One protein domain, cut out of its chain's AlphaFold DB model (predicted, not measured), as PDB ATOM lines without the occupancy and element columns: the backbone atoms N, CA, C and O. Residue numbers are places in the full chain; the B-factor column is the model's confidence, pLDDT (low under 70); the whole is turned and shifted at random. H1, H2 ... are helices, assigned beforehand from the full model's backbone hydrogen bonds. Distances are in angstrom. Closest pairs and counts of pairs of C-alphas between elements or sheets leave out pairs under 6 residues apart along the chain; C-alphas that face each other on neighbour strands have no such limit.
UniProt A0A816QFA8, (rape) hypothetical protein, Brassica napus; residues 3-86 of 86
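This is residues 3 to 86 of the 86 residues of the protein "(rape) hypothetical protein" of Brassica napus (UniProt A0A816QFA8). Three helices, H2, H4 and H3, lie side by side as a loose layer with H4 in the middle, and H1 crosses over one face of that layer, close to H4. H3 and H4 form a helical hairpin, while H1 and H2 come near H4 at a single pair of C-alphas each; the long link from H3 to H4 loops out on the face away from H1. The printed part has 84 residues with four named helices, in the order H1, H2, H3, H4, and no named strand; the class is all helix. The whole is compact, with a radius of gyration of the C-alphas of 13.2 A, and rounded, spanning 35 by 29 by 26 A.

Go along from residue 3 and you meet H1, residues 7 to 16, first. Look from there to H4, residues 74 to 85: the two are close but not clearly touching, their closest C-alphas being those of Arg 11 and Tyr 75, 6.9 A apart. Their lines are about perpendicular, at 84 degrees. Next comes H2, residues 23 to 36, which is apart from H1, but only just, with the closest C-alphas 8.5 A apart. H2 and H4 are close but not clearly touching; the closest C-alphas, those of Lys 34 and Met 85, are 7.3 A apart. They run the same way at a shallow tilt of 17 degrees. Go on to H3, residues 46 to 58, which touches H4, with 8 pairs of C-alphas within 8 A; the closest are those of Tyr 52 and Met 79, 6.6 A apart. H3 and H4 run opposite ways at a shallow tilt of 34.7 degrees, only just short of steep, and form a helical hairpin. H3 is apart from both H1 and H2. In H1, H2, H3 and H4 every O i to N i+4 pair is within hydrogen-bond range.

Find C-alpha 7 at (143.540, 254.790, 228.978); from there H1 runs 14.1 A to C-alpha 16. H2, the longest helix by residues, covers 20.5 A from Pro 23 to Ser 36. Find C-alpha 46 at (143.878, 264.496, 215.444), where H3 begins its 18.9 A to Ala 58. H4 runs 16.1 A from Phe 74 to C-alpha 85 at (153.758, 253.760, 212.383).

The two C-alphas farthest apart are those of Gly 39 and Thr 60, 35.7 A. The printed part has no cut and ends at residue 86, the chain's last. The links H1 to H2 and H2 to H3 are short; the link H3 to H4, residues 59 to 73, is long. Mean pLDDT of the printed part is 79.3; look for values under 70 at residue 23, residues 60 to 72 and residue 86.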
ATOM      1  N   CYS A   3     144.939 255.611 222.447       82.75
ATOM      2  CA  CYS A   3     145.186 256.910 221.798       82.75
ATOM      3  C   CYS A   3     143.916 257.759 221.600       82.75
ATOM      4  O   CYS A   3     144.002 258.829 221.021       82.75
ATOM      5  N   ARG A   4     142.739 257.296 222.043       86.38
ATOM      6  CA  ARG A   4     141.488 258.082 222.054       86.38
ATOM      7  C   ARG A   4     141.182 258.692 223.428       86.38
ATOM      8  O   ARG A   4     140.108 259.242 223.605       86.38
ATOM      9  N   GLY A   5     142.084 258.541 224.399       80.31
ATOM     10  CA  GLY A   5     141.886 258.995 225.780       80.31
ATOM     11  C   GLY A   5     141.359 257.911 226.727       80.31
ATOM     12  O   GLY A   5     141.500 258.032 227.940       80.31
ATOM     13  N   GLU A   6     140.862 256.786 226.207       86.38
ATOM     14  CA  GLU A   6     140.378 255.649 227.003       86.38
ATOM     15  C   GLU A   6     141.552 254.792 227.512       86.38
ATOM     16  O   GLU A   6     141.823 253.675 227.049       86.38
ATOM     17  N   GLN A   7     142.297 255.356 228.463       83.00
ATOM     18  CA  GLN A   7     143.540 254.790 228.978       83.00
ATOM     19  C   GLN A   7     143.336 253.456 229.695       83.00
ATOM     20  O   GLN A   7     144.102 252.530 229.451       83.00
ATOM     21  N   ALA A   8     142.314 253.331 230.545       84.00
ATOM     22  CA  ALA A   8     142.069 252.107 231.309       84.00
ATOM     23  C   ALA A   8     141.806 250.908 230.383       84.00
ATOM     24  O   ALA A   8     142.496 249.893 230.469       84.00
ATOM     25  N   VAL A   9     140.886 251.071 229.430       85.25
ATOM     26  CA  VAL A   9     140.532 250.022 228.464       85.25
ATOM     27  C   VAL A   9     141.711 249.711 227.545       85.25
ATOM     28  O   VAL A   9     142.073 248.553 227.351       85.25
ATOM     29  N   GLY A  10     142.380 250.744 227.025       84.31
ATOM     30  CA  GLY A  10     143.550 250.566 226.169       84.31
ATOM     31  C   GLY A  10     144.707 249.827 226.850       84.31
ATOM     32  O   GLY A  10     145.379 249.017 226.213       84.31
ATOM     33  N   ARG A  11     144.936 250.086 228.143       86.56
ATOM     34  CA  ARG A  11     145.960 249.390 228.935       86.56
ATOM     35  C   ARG A  11     145.555 247.954 229.226       86.56
ATOM     36  O   ARG A  11     146.396 247.081 229.058       86.56
ATOM     37  N   ALA A  12     144.290 247.708 229.570       86.25
ATOM     38  CA  ALA A  12     143.768 246.364 229.804       86.25
ATOM     39  C   ALA A  12     143.931 245.460 228.572       86.25
ATOM     40  O   ALA A  12     144.396 244.332 228.701       86.25
ATOM     41  N   TYR A  13     143.656 245.975 227.369       83.88
ATOM     42  CA  TYR A  13     143.903 245.238 226.125       83.88
ATOM     43  C   TYR A  13     145.378 244.891 225.924       83.88
ATOM     44  O   TYR A  13     145.709 243.767 225.558       83.88
ATOM     45  N   LEU A  14     146.278 245.849 226.158       81.31
ATOM     46  CA  LEU A  14     147.708 245.583 226.048       81.31
ATOM     47  C   LEU A  14     148.153 244.559 227.095       81.31
ATOM     48  O   LEU A  14     148.881 243.638 226.741       81.31
ATOM     49  N   ASP A  15     147.690 244.686 228.341       83.75
ATOM     50  CA  ASP A  15     147.928 243.724 229.423       83.75
ATOM     51  C   ASP A  15     147.448 242.311 229.047       83.75
ATOM     52  O   ASP A  15     148.212 241.366 229.224       83.75
ATOM     53  N   MET A  16     146.262 242.165 228.439       82.62
ATOM     54  CA  MET A  16     145.751 240.881 227.927       82.62
ATOM     55  C   MET A  16     146.648 240.252 226.854       82.62
ATOM     56  O   MET A  16     146.718 239.030 226.752       82.62
ATOM     57  N   LEU A  17     147.374 241.055 226.071       75.69
ATOM     58  CA  LEU A  17     148.350 240.553 225.095       75.69
ATOM     59  C   LEU A  17     149.641 240.026 225.753       75.69
ATOM     60  O   LEU A  17     150.591 239.666 225.054       75.69
ATOM     61  N   GLY A  18     149.698 239.978 227.089       72.31
ATOM     62  CA  GLY A  18     150.771 239.332 227.840       72.31
ATOM     63  C   GLY A  18     152.103 240.068 227.742       72.31
ATOM     64  O   GLY A  18     153.162 239.460 227.886       72.31
ATOM     65  N   TRP A  19     152.102 241.384 227.492       73.75
ATOM     66  CA  TRP A  19     153.358 242.133 227.323       73.75
ATOM     67  C   TRP A  19     154.256 242.092 228.566       73.75
ATOM     68  O   TRP A  19     155.477 242.209 228.440       73.75
ATOM     69  N   ARG A  20     153.655 241.939 229.758       71.69
ATOM     70  CA  ARG A  20     154.369 241.802 231.036       71.69
ATOM     71  C   ARG A  20     155.125 240.478 231.135       71.69
ATOM     72  O   ARG A  20     156.140 240.426 231.820       71.69
ATOM     73  N   GLU A  21     154.639 239.447 230.453       75.19
ATOM     74  CA  GLU A  21     155.170 238.081 230.476       75.19
ATOM     75  C   GLU A  21     156.136 237.845 229.314       75.19
ATOM     76  O   GLU A  21     157.189 237.236 229.479       75.19
ATOM     77  N   SER A  22     155.796 238.347 228.125       74.00
ATOM     78  CA  SER A  22     156.586 238.153 226.915       74.00
ATOM     79  C   SER A  22     156.607 239.423 226.061       74.00
ATOM     80  O   SER A  22     155.755 239.636 225.192       74.00
ATOM     81  N   PRO A  23     157.621 240.280 226.256       69.69
ATOM     82  CA  PRO A  23     157.773 241.502 225.477       69.69
ATOM     83  C   PRO A  23     157.952 241.239 223.968       69.69
ATOM     84  O   PRO A  23     157.634 242.104 223.152       69.69
ATOM     85  N   THR A  24     158.435 240.050 223.595       78.06
ATOM     86  CA  THR A  24     158.625 239.596 222.209       78.06
ATOM     87  C   THR A  24     157.311 239.297 221.488       78.06
ATOM     88  O   THR A  24     157.212 239.594 220.298       78.06
ATOM     89  N   LYS A  25     156.275 238.797 222.182       79.56
ATOM     90  CA  LYS A  25     154.940 238.587 221.583       79.56
ATOM     91  C   LYS A  25     154.355 239.891 221.048       79.56
ATOM     92  O   LYS A  25     153.856 239.938 219.926       79.56
ATOM     93  N   LEU A  26     154.477 240.967 221.822       80.56
ATOM     94  CA  LEU A  26     153.990 242.281 221.415       80.56
ATOM     95  C   LEU A  26     154.761 242.837 220.211       80.56
ATOM     96  O   LEU A  26     154.161 243.425 219.316       80.56
ATOM     97  N   ASP A  27     156.082 242.654 220.165       81.69
ATOM     98  CA  ASP A  27     156.875 243.079 219.007       81.69
ATOM     99  C   ASP A  27     156.495 242.289 217.742       81.69
ATOM    100  O   ASP A  27     156.397 242.875 216.663       81.69
ATOM    101  N   GLY A  28     156.198 240.991 217.878       86.00
ATOM    102  CA  GLY A  28     155.634 240.168 216.803       86.00
ATOM    103  C   GLY A  28     154.271 240.673 216.321       86.00
ATOM    104  O   GLY A  28     154.069 240.829 215.116       86.00
ATOM    105  N   CYS A  29     153.375 241.021 217.250       85.12
ATOM    106  CA  CYS A  29     152.070 241.608 216.938       85.12
ATOM    107  C   CYS A  29     152.219 242.927 216.160       85.12
ATOM    108  O   CYS A  29     151.626 243.094 215.097       85.12
ATOM    109  N   TRP A  30     153.094 243.834 216.612       86.56
ATOM    110  CA  TRP A  30     153.384 245.075 215.884       86.56
ATOM    111  C   TRP A  30     153.951 244.832 214.490       86.56
ATOM    112  O   TRP A  30     153.585 245.541 213.553       86.56
ATOM    113  N   ARG A  31     154.829 243.836 214.334       88.81
ATOM    114  CA  ARG A  31     155.366 243.458 213.025       88.81
ATOM    115  C   ARG A  31     154.252 242.992 212.089       88.81
ATOM    116  O   ARG A  31     154.231 243.431 210.944       88.81
ATOM    117  N   GLN A  32     153.331 242.157 212.567       88.69
ATOM    118  CA  GLN A  32     152.176 241.712 211.785       88.69
ATOM    119  C   GLN A  32     151.270 242.883 211.404       88.69
ATOM    120  O   GLN A  32     150.975 243.039 210.227       88.69
ATOM    121  N   ILE A  33     150.927 243.764 212.351       86.50
ATOM    122  CA  ILE A  33     150.128 244.970 212.071       86.50
ATOM    123  C   ILE A  33     150.801 245.823 210.991       86.50
ATOM    124  O   ILE A  33     150.146 246.233 210.038       86.50
ATOM    125  N   LYS A  34     152.114 246.062 211.095       86.06
ATOM    126  CA  LYS A  34     152.861 246.842 210.101       86.06
ATOM    127  C   LYS A  34     152.826 246.202 208.711       86.06
ATOM    128  O   LYS A  34     152.712 246.919 207.726       86.06
ATOM    129  N   ILE A  35     152.949 244.875 208.635       89.12
ATOM    130  CA  ILE A  35     152.868 244.125 207.375       89.12
ATOM    131  C   ILE A  35     151.454 244.220 206.795       89.12
ATOM    132  O   ILE A  35     151.308 244.533 205.621       89.12
ATOM    133  N   SER A  36     150.419 244.011 207.608       87.38
ATOM    134  CA  SER A  36     149.020 244.065 207.166       87.38
ATOM    135  C   SER A  36     148.582 245.455 206.709       87.38
ATOM    136  O   SER A  36     147.738 245.566 205.829       87.38
ATOM    137  N   LEU A  37     149.147 246.511 207.295       85.25
ATOM    138  CA  LEU A  37     148.883 247.896 206.900       85.25
ATOM    139  C   LEU A  37     149.810 248.390 205.782       85.25
ATOM    140  O   LEU A  37     149.675 249.529 205.336       85.25
ATOM    141  N   HIS A  38     150.765 247.576 205.328       87.25
ATOM    142  CA  HIS A  38     151.702 247.993 204.296       87.25
ATOM    143  C   HIS A  38     150.960 248.316 202.990       87.25
ATOM    144  O   HIS A  38     150.207 247.495 202.477       87.25
ATOM    145  N   GLY A  39     151.165 249.527 202.465       83.81
ATOM    146  CA  GLY A  39     150.481 250.010 201.260       83.81
ATOM    147  C   GLY A  39     149.070 250.564 201.495       83.81
ATOM    148  O   GLY A  39     148.457 251.048 200.547       83.81
ATOM    149  N   ILE A  40     148.562 250.553 202.733       86.12
ATOM    150  CA  ILE A  40     147.268 251.147 203.089       86.12
ATOM    151  C   ILE A  40     147.504 252.535 203.687       86.12
ATOM    152  O   ILE A  40     148.181 252.681 204.704       86.12
ATOM    153  N   ALA A  41     146.907 253.564 203.084       79.94
ATOM    154  CA  ALA A  41     146.904 254.908 203.651       79.94
ATOM    155  C   ALA A  41     145.935 254.963 204.842       79.94
ATOM    156  O   ALA A  41     144.723 255.103 204.679       79.94
ATOM    157  N   VAL A  42     146.465 254.828 206.055       80.19
ATOM    158  CA  VAL A  42     145.668 254.912 207.279       80.19
ATOM    159  C   VAL A  42     145.640 256.360 207.762       80.19
ATOM    160  O   VAL A  42     146.663 256.943 208.113       80.19
ATOM    161  N   ALA A  43     144.450 256.959 207.797       83.69
ATOM    162  CA  ALA A  43     144.294 258.331 208.264       83.69
ATOM    163  C   ALA A  43     144.597 258.449 209.766       83.69
ATOM    164  O   ALA A  43     143.977 257.795 210.614       83.69
ATOM    165  N   ARG A  44     145.524 259.345 210.112       86.62
ATOM    166  CA  ARG A  44     145.822 259.683 211.503       86.62
ATOM    167  C   ARG A  44     144.818 260.711 212.012       86.62
ATOM    168  O   ARG A  44     144.835 261.866 211.597       86.62
ATOM    169  N   LEU A  45     143.960 260.303 212.946       89.25
ATOM    170  CA  LEU A  45     143.001 261.223 213.553       89.25
ATOM    171  C   LEU A  45     143.701 262.207 214.510       89.25
ATOM    172  O   LEU A  45     144.567 261.777 215.281       89.25
ATOM    173  N   PRO A  46     143.290 263.491 214.553       89.62
ATOM    174  CA  PRO A  46     143.878 264.496 215.444       89.62
ATOM    175  C   PRO A  46     143.869 264.094 216.924       89.62
ATOM    176  O   PRO A  46     144.844 264.330 217.637       89.62
ATOM    177  N   VAL A  47     142.810 263.403 217.367       90.19
ATOM    178  CA  VAL A  47     142.666 262.905 218.747       90.19
ATOM    179  C   VAL A  47     143.814 261.977 219.164       90.19
ATOM    180  O   VAL A  47     144.227 261.993 220.322       90.19
ATOM    181  N   TYR A  48     144.385 261.219 218.219       89.12
ATOM    182  CA  TYR A  48     145.516 260.326 218.485       89.12
ATOM    183  C   TYR A  48     146.769 261.110 218.860       89.12
ATOM    184  O   TYR A  48     147.466 260.757 219.814       89.12
ATOM    185  N   THR A  49     147.028 262.195 218.134       88.25
ATOM    186  CA  THR A  49     148.169 263.076 218.374       88.25
ATOM    187  C   THR A  49     147.970 263.900 219.644       88.25
ATOM    188  O   THR A  49     148.907 264.008 220.432       88.25
ATOM    189  N   ALA A  50     146.766 264.432 219.878       90.19
ATOM    190  CA  ALA A  50     146.447 265.211 221.077       90.19
ATOM    191  C   ALA A  50     146.667 264.386 222.356       90.19
ATOM    192  O   ALA A  50     147.509 264.739 223.182       90.19
ATOM    193  N   THR A  51     146.039 263.206 222.434       88.62
ATOM    194  CA  THR A  51     146.191 262.284 223.575       88.62
ATOM    195  C   THR A  51     147.658 261.892 223.792       88.62
ATOM    196  O   THR A  51     148.129 261.763 224.922       88.62
ATOM    197  N   TYR A  52     148.417 261.688 222.708       87.94
ATOM    198  CA  TYR A  52     149.844 261.382 222.801       87.94
ATOM    199  C   TYR A  52     150.652 262.530 223.418       87.94
ATOM    200  O   TYR A  52     151.507 262.265 224.262       87.94
ATOM    201  N   GLN A  53     150.400 263.785 223.031       87.06
ATOM    202  CA  GLN A  53     151.128 264.937 223.578       87.06
ATOM    203  C   GLN A  53     150.785 265.192 225.049       87.06
ATOM    204  O   GLN A  53     151.693 265.437 225.842       87.06
ATOM    205  N   GLU A  54     149.515 265.063 225.431       87.50
ATOM    206  CA  GLU A  54     149.079 265.182 226.829       87.50
ATOM    207  C   GLU A  54     149.801 264.167 227.721       87.50
ATOM    208  O   GLU A  54     150.408 264.508 228.737       87.50
ATOM    209  N   ILE A  55     149.824 262.904 227.295       83.62
ATOM    210  CA  ILE A  55     150.481 261.836 228.050       83.62
ATOM    211  C   ILE A  55     152.003 261.992 228.021       83.62
ATOM    212  O   ILE A  55     152.664 261.715 229.021       83.62
ATOM    213  N   ARG A  56     152.577 262.478 226.914       82.88
ATOM    214  CA  ARG A  56     154.008 262.795 226.827       82.88
ATOM    215  C   ARG A  56     154.422 263.821 227.877       82.88
ATOM    216  O   ARG A  56     155.506 263.676 228.437       82.88
ATOM    217  N   ALA A  57     153.594 264.833 228.120       81.31
ATOM    218  CA  ALA A  57     153.860 265.863 229.120       81.31
ATOM    219  C   ALA A  57     153.799 265.306 230.553       81.31
ATOM    220  O   ALA A  57     154.594 265.703 231.397       81.31
ATOM    221  N   ALA A  58     152.912 264.341 230.808       78.12
ATOM    222  CA  ALA A  58     152.743 263.719 232.123       78.12
ATOM    223  C   ALA A  58     153.802 262.649 232.465       78.12
ATOM    224  O   ALA A  58     153.895 262.212 233.612       78.12
ATOM    225  N   ILE A  59     154.591 262.182 231.492       75.25
ATOM    226  CA  ILE A  59     155.555 261.097 231.715       75.25
ATOM    227  C   ILE A  59     156.913 261.637 232.147       75.25
ATOM    228  O   ILE A  59     157.678 262.193 231.365       75.25
ATOM    229  N   THR A  60     157.259 261.328 233.391       69.00
ATOM    230  CA  THR A  60     158.538 261.643 234.047       69.00
ATOM    231  C   THR A  60     159.641 260.612 233.800       69.00
ATOM    232  O   THR A  60     160.746 260.747 234.321       69.00
ATOM    233  N   CYS A  61     159.386 259.559 233.015       67.56
ATOM    234  CA  CYS A  61     160.398 258.539 232.741       67.56
ATOM    235  C   CYS A  61     161.605 259.163 232.017       67.56
ATOM    236  O   CYS A  61     161.460 259.710 230.924       67.56
ATOM    237  N   LEU A  62     162.799 259.033 232.608       57.72
ATOM    238  CA  LEU A  62     164.053 259.556 232.061       57.72
ATOM    239  C   LEU A  62     164.247 259.103 230.605       57.72
ATOM    240  O   LEU A  62     164.394 257.909 230.327       57.72
ATOM    241  N   ARG A  63     164.289 260.077 229.683       53.56
ATOM    242  CA  ARG A  63     164.540 259.881 228.240       53.56
ATOM    243  C   ARG A  63     165.822 259.081 227.955       53.56
ATOM    244  O   ARG A  63     165.890 258.421 226.926       53.56
ATOM    245  N   ASN A  64     166.782 259.079 228.884       50.31
ATOM    246  CA  ASN A  64     168.117 258.496 228.709       50.31
ATOM    247  C   ASN A  64     168.232 256.995 229.021       50.31
ATOM    248  O   ASN A  64     169.284 256.417 228.786       50.31
ATOM    249  N   ASN A  65     167.175 256.327 229.495       53.09
ATOM    250  CA  ASN A  65     167.205 254.877 229.732       53.09
ATOM    251  C   ASN A  65     166.528 254.116 228.577       53.09
ATOM    252  O   ASN A  65     165.541 253.398 228.745       53.09
ATOM    253  N   ILE A  66     167.043 254.330 227.360       48.22
ATOM    254  CA  ILE A  66     166.481 253.813 226.099       48.22
ATOM    255  C   ILE A  66     166.413 252.274 226.079       48.22
ATOM    256  O   ILE A  66     165.482 251.733 225.482       48.22
ATOM    257  N   GLY A  67     167.317 251.590 226.792       49.50
ATOM    258  CA  GLY A  67     167.401 250.125 226.848       49.50
ATOM    259  C   GLY A  67     166.482 249.425 227.861       49.50
ATOM    260  O   GLY A  67     166.198 248.240 227.699       49.50
ATOM    261  N   ARG A  68     165.959 250.116 228.888       56.16
ATOM    262  CA  ARG A  68     165.054 249.499 229.876       56.16
ATOM    263  C   ARG A  68     163.595 249.731 229.483       56.16
ATOM    264  O   ARG A  68     163.105 250.860 229.508       56.16
ATOM    265  N   ARG A  69     162.868 248.648 229.167       60.00
ATOM    266  CA  ARG A  69     161.397 248.650 229.033       60.00
ATOM    267  C   ARG A  69     160.775 248.939 230.407       60.00
ATOM    268  O   ARG A  69     160.418 248.030 231.146       60.00
ATOM    269  N   CYS A  70     160.706 250.212 230.786       66.94
ATOM    270  CA  CYS A  70     160.107 250.625 232.049       66.94
ATOM    271  C   CYS A  70     158.586 250.440 231.987       66.94
ATOM    272  O   CYS A  70     157.939 250.928 231.059       66.94
ATOM    273  N   LYS A  71     158.008 249.780 233.000       65.50
ATOM    274  CA  LYS A  71     156.553 249.569 233.112       65.50
ATOM    275  C   LYS A  71     155.771 250.892 233.079       65.50
ATOM    276  O   LYS A  71     154.648 250.920 232.588       65.50
ATOM    277  N   LEU A  72     156.392 251.986 233.530       66.94
ATOM    278  CA  LEU A  72     155.796 253.324 233.571       66.94
ATOM    279  C   LEU A  72     155.688 253.983 232.187       66.94
ATOM    280  O   LEU A  72     154.729 254.704 231.935       66.94
ATOM    281  N   CYS A  73     156.636 253.736 231.273       77.56
ATOM    282  CA  CYS A  73     156.628 254.342 229.932       77.56
ATOM    283  C   CYS A  73     156.238 253.367 228.816       77.56
ATOM    284  O   CYS A  73     156.135 253.769 227.658       77.56
ATOM    285  N   PHE A  74     156.010 252.094 229.146       80.50
ATOM    286  CA  PHE A  74     155.670 251.061 228.176       80.50
ATOM    287  C   PHE A  74     154.452 251.448 227.327       80.50
ATOM    288  O   PHE A  74     154.554 251.466 226.102       80.50
ATOM    289  N   TYR A  75     153.334 251.813 227.964       82.88
ATOM    290  CA  TYR A  75     152.098 252.167 227.257       82.88
ATOM    291  C   TYR A  75     152.291 253.369 226.342       82.88
ATOM    292  O   TYR A  75     151.841 253.362 225.202       82.88
ATOM    293  N   PHE A  76     153.046 254.360 226.801       84.00
ATOM    294  CA  PHE A  76     153.400 255.517 225.995       84.00
ATOM    295  C   PHE A  76     154.255 255.165 224.783       84.00
ATOM    296  O   PHE A  76     154.013 255.678 223.698       84.00
ATOM    297  N   ARG A  77     155.207 254.237 224.917       82.06
ATOM    298  CA  ARG A  77     155.963 253.732 223.763       82.06
ATOM    299  C   ARG A  77     155.062 252.988 222.774       82.06
ATOM    300  O   ARG A  77     155.300 253.080 221.574       82.06
ATOM    301  N   GLN A  78     154.016 252.302 223.244       85.94
ATOM    302  CA  GLN A  78     153.012 251.709 222.348       85.94
ATOM    303  C   GLN A  78     152.190 252.785 221.635       85.94
ATOM    304  O   GLN A  78     151.959 252.673 220.434       85.94
ATOM    305  N   MET A  79     151.814 253.859 222.337       86.94
ATOM    306  CA  MET A  79     151.170 255.019 221.713       86.94
ATOM    307  C   MET A  79     152.077 255.664 220.669       86.94
ATOM    308  O   MET A  79     151.618 255.962 219.577       86.94
ATOM    309  N   GLN A  80     153.367 255.830 220.967       86.50
ATOM    310  CA  GLN A  80     154.346 256.357 220.023       86.50
ATOM    311  C   GLN A  80     154.432 255.472 218.773       86.50
ATOM    312  O   GLN A  80     154.321 255.978 217.662       86.50
ATOM    313  N   LYS A  81     154.568 254.148 218.938       85.62
ATOM    314  CA  LYS A  81     154.540 253.207 217.807       85.62
ATOM    315  C   LYS A  81     153.261 253.381 216.992       85.62
ATOM    316  O   LYS A  81     153.355 253.572 215.794       85.62
ATOM    317  N   PHE A  82     152.092 253.406 217.623       86.38
ATOM    318  CA  PHE A  82     150.822 253.610 216.926       86.38
ATOM    319  C   PHE A  82     150.775 254.935 216.154       86.38
ATOM    320  O   PHE A  82     150.449 254.941 214.976       86.38
ATOM    321  N   VAL A  83     151.124 256.048 216.803       85.25
ATOM    322  CA  VAL A  83     151.039 257.394 216.221       85.25
ATOM    323  C   VAL A  83     152.032 257.593 215.083       85.25
ATOM    324  O   VAL A  83     151.699 258.316 214.163       85.25
ATOM    325  N   TYR A  84     153.229 257.002 215.125       82.00
ATOM    326  CA  TYR A  84     154.250 257.208 214.085       82.00
ATOM    327  C   TYR A  84     154.353 256.072 213.055       82.00
ATOM    328  O   TYR A  84     155.002 256.262 212.031       82.00
ATOM    329  N   MET A  85     153.779 254.893 213.322       75.25
ATOM    330  CA  MET A  85     153.758 253.760 212.383       75.25
ATOM    331  C   MET A  85     152.536 253.785 211.457       75.25
ATOM    332  O   MET A  85     152.619 253.237 210.362       75.25
ATOM    333  N   ILE A  86     151.430 254.386 211.914       63.62
ATOM    334  CA  ILE A  86     150.289 254.801 211.083       63.62
ATOM    335  C   ILE A  86     150.659 256.083 210.352       63.62
ATOM    336  O   ILE A  86     150.510 256.120 209.120       63.62
TER     337      ILE A  86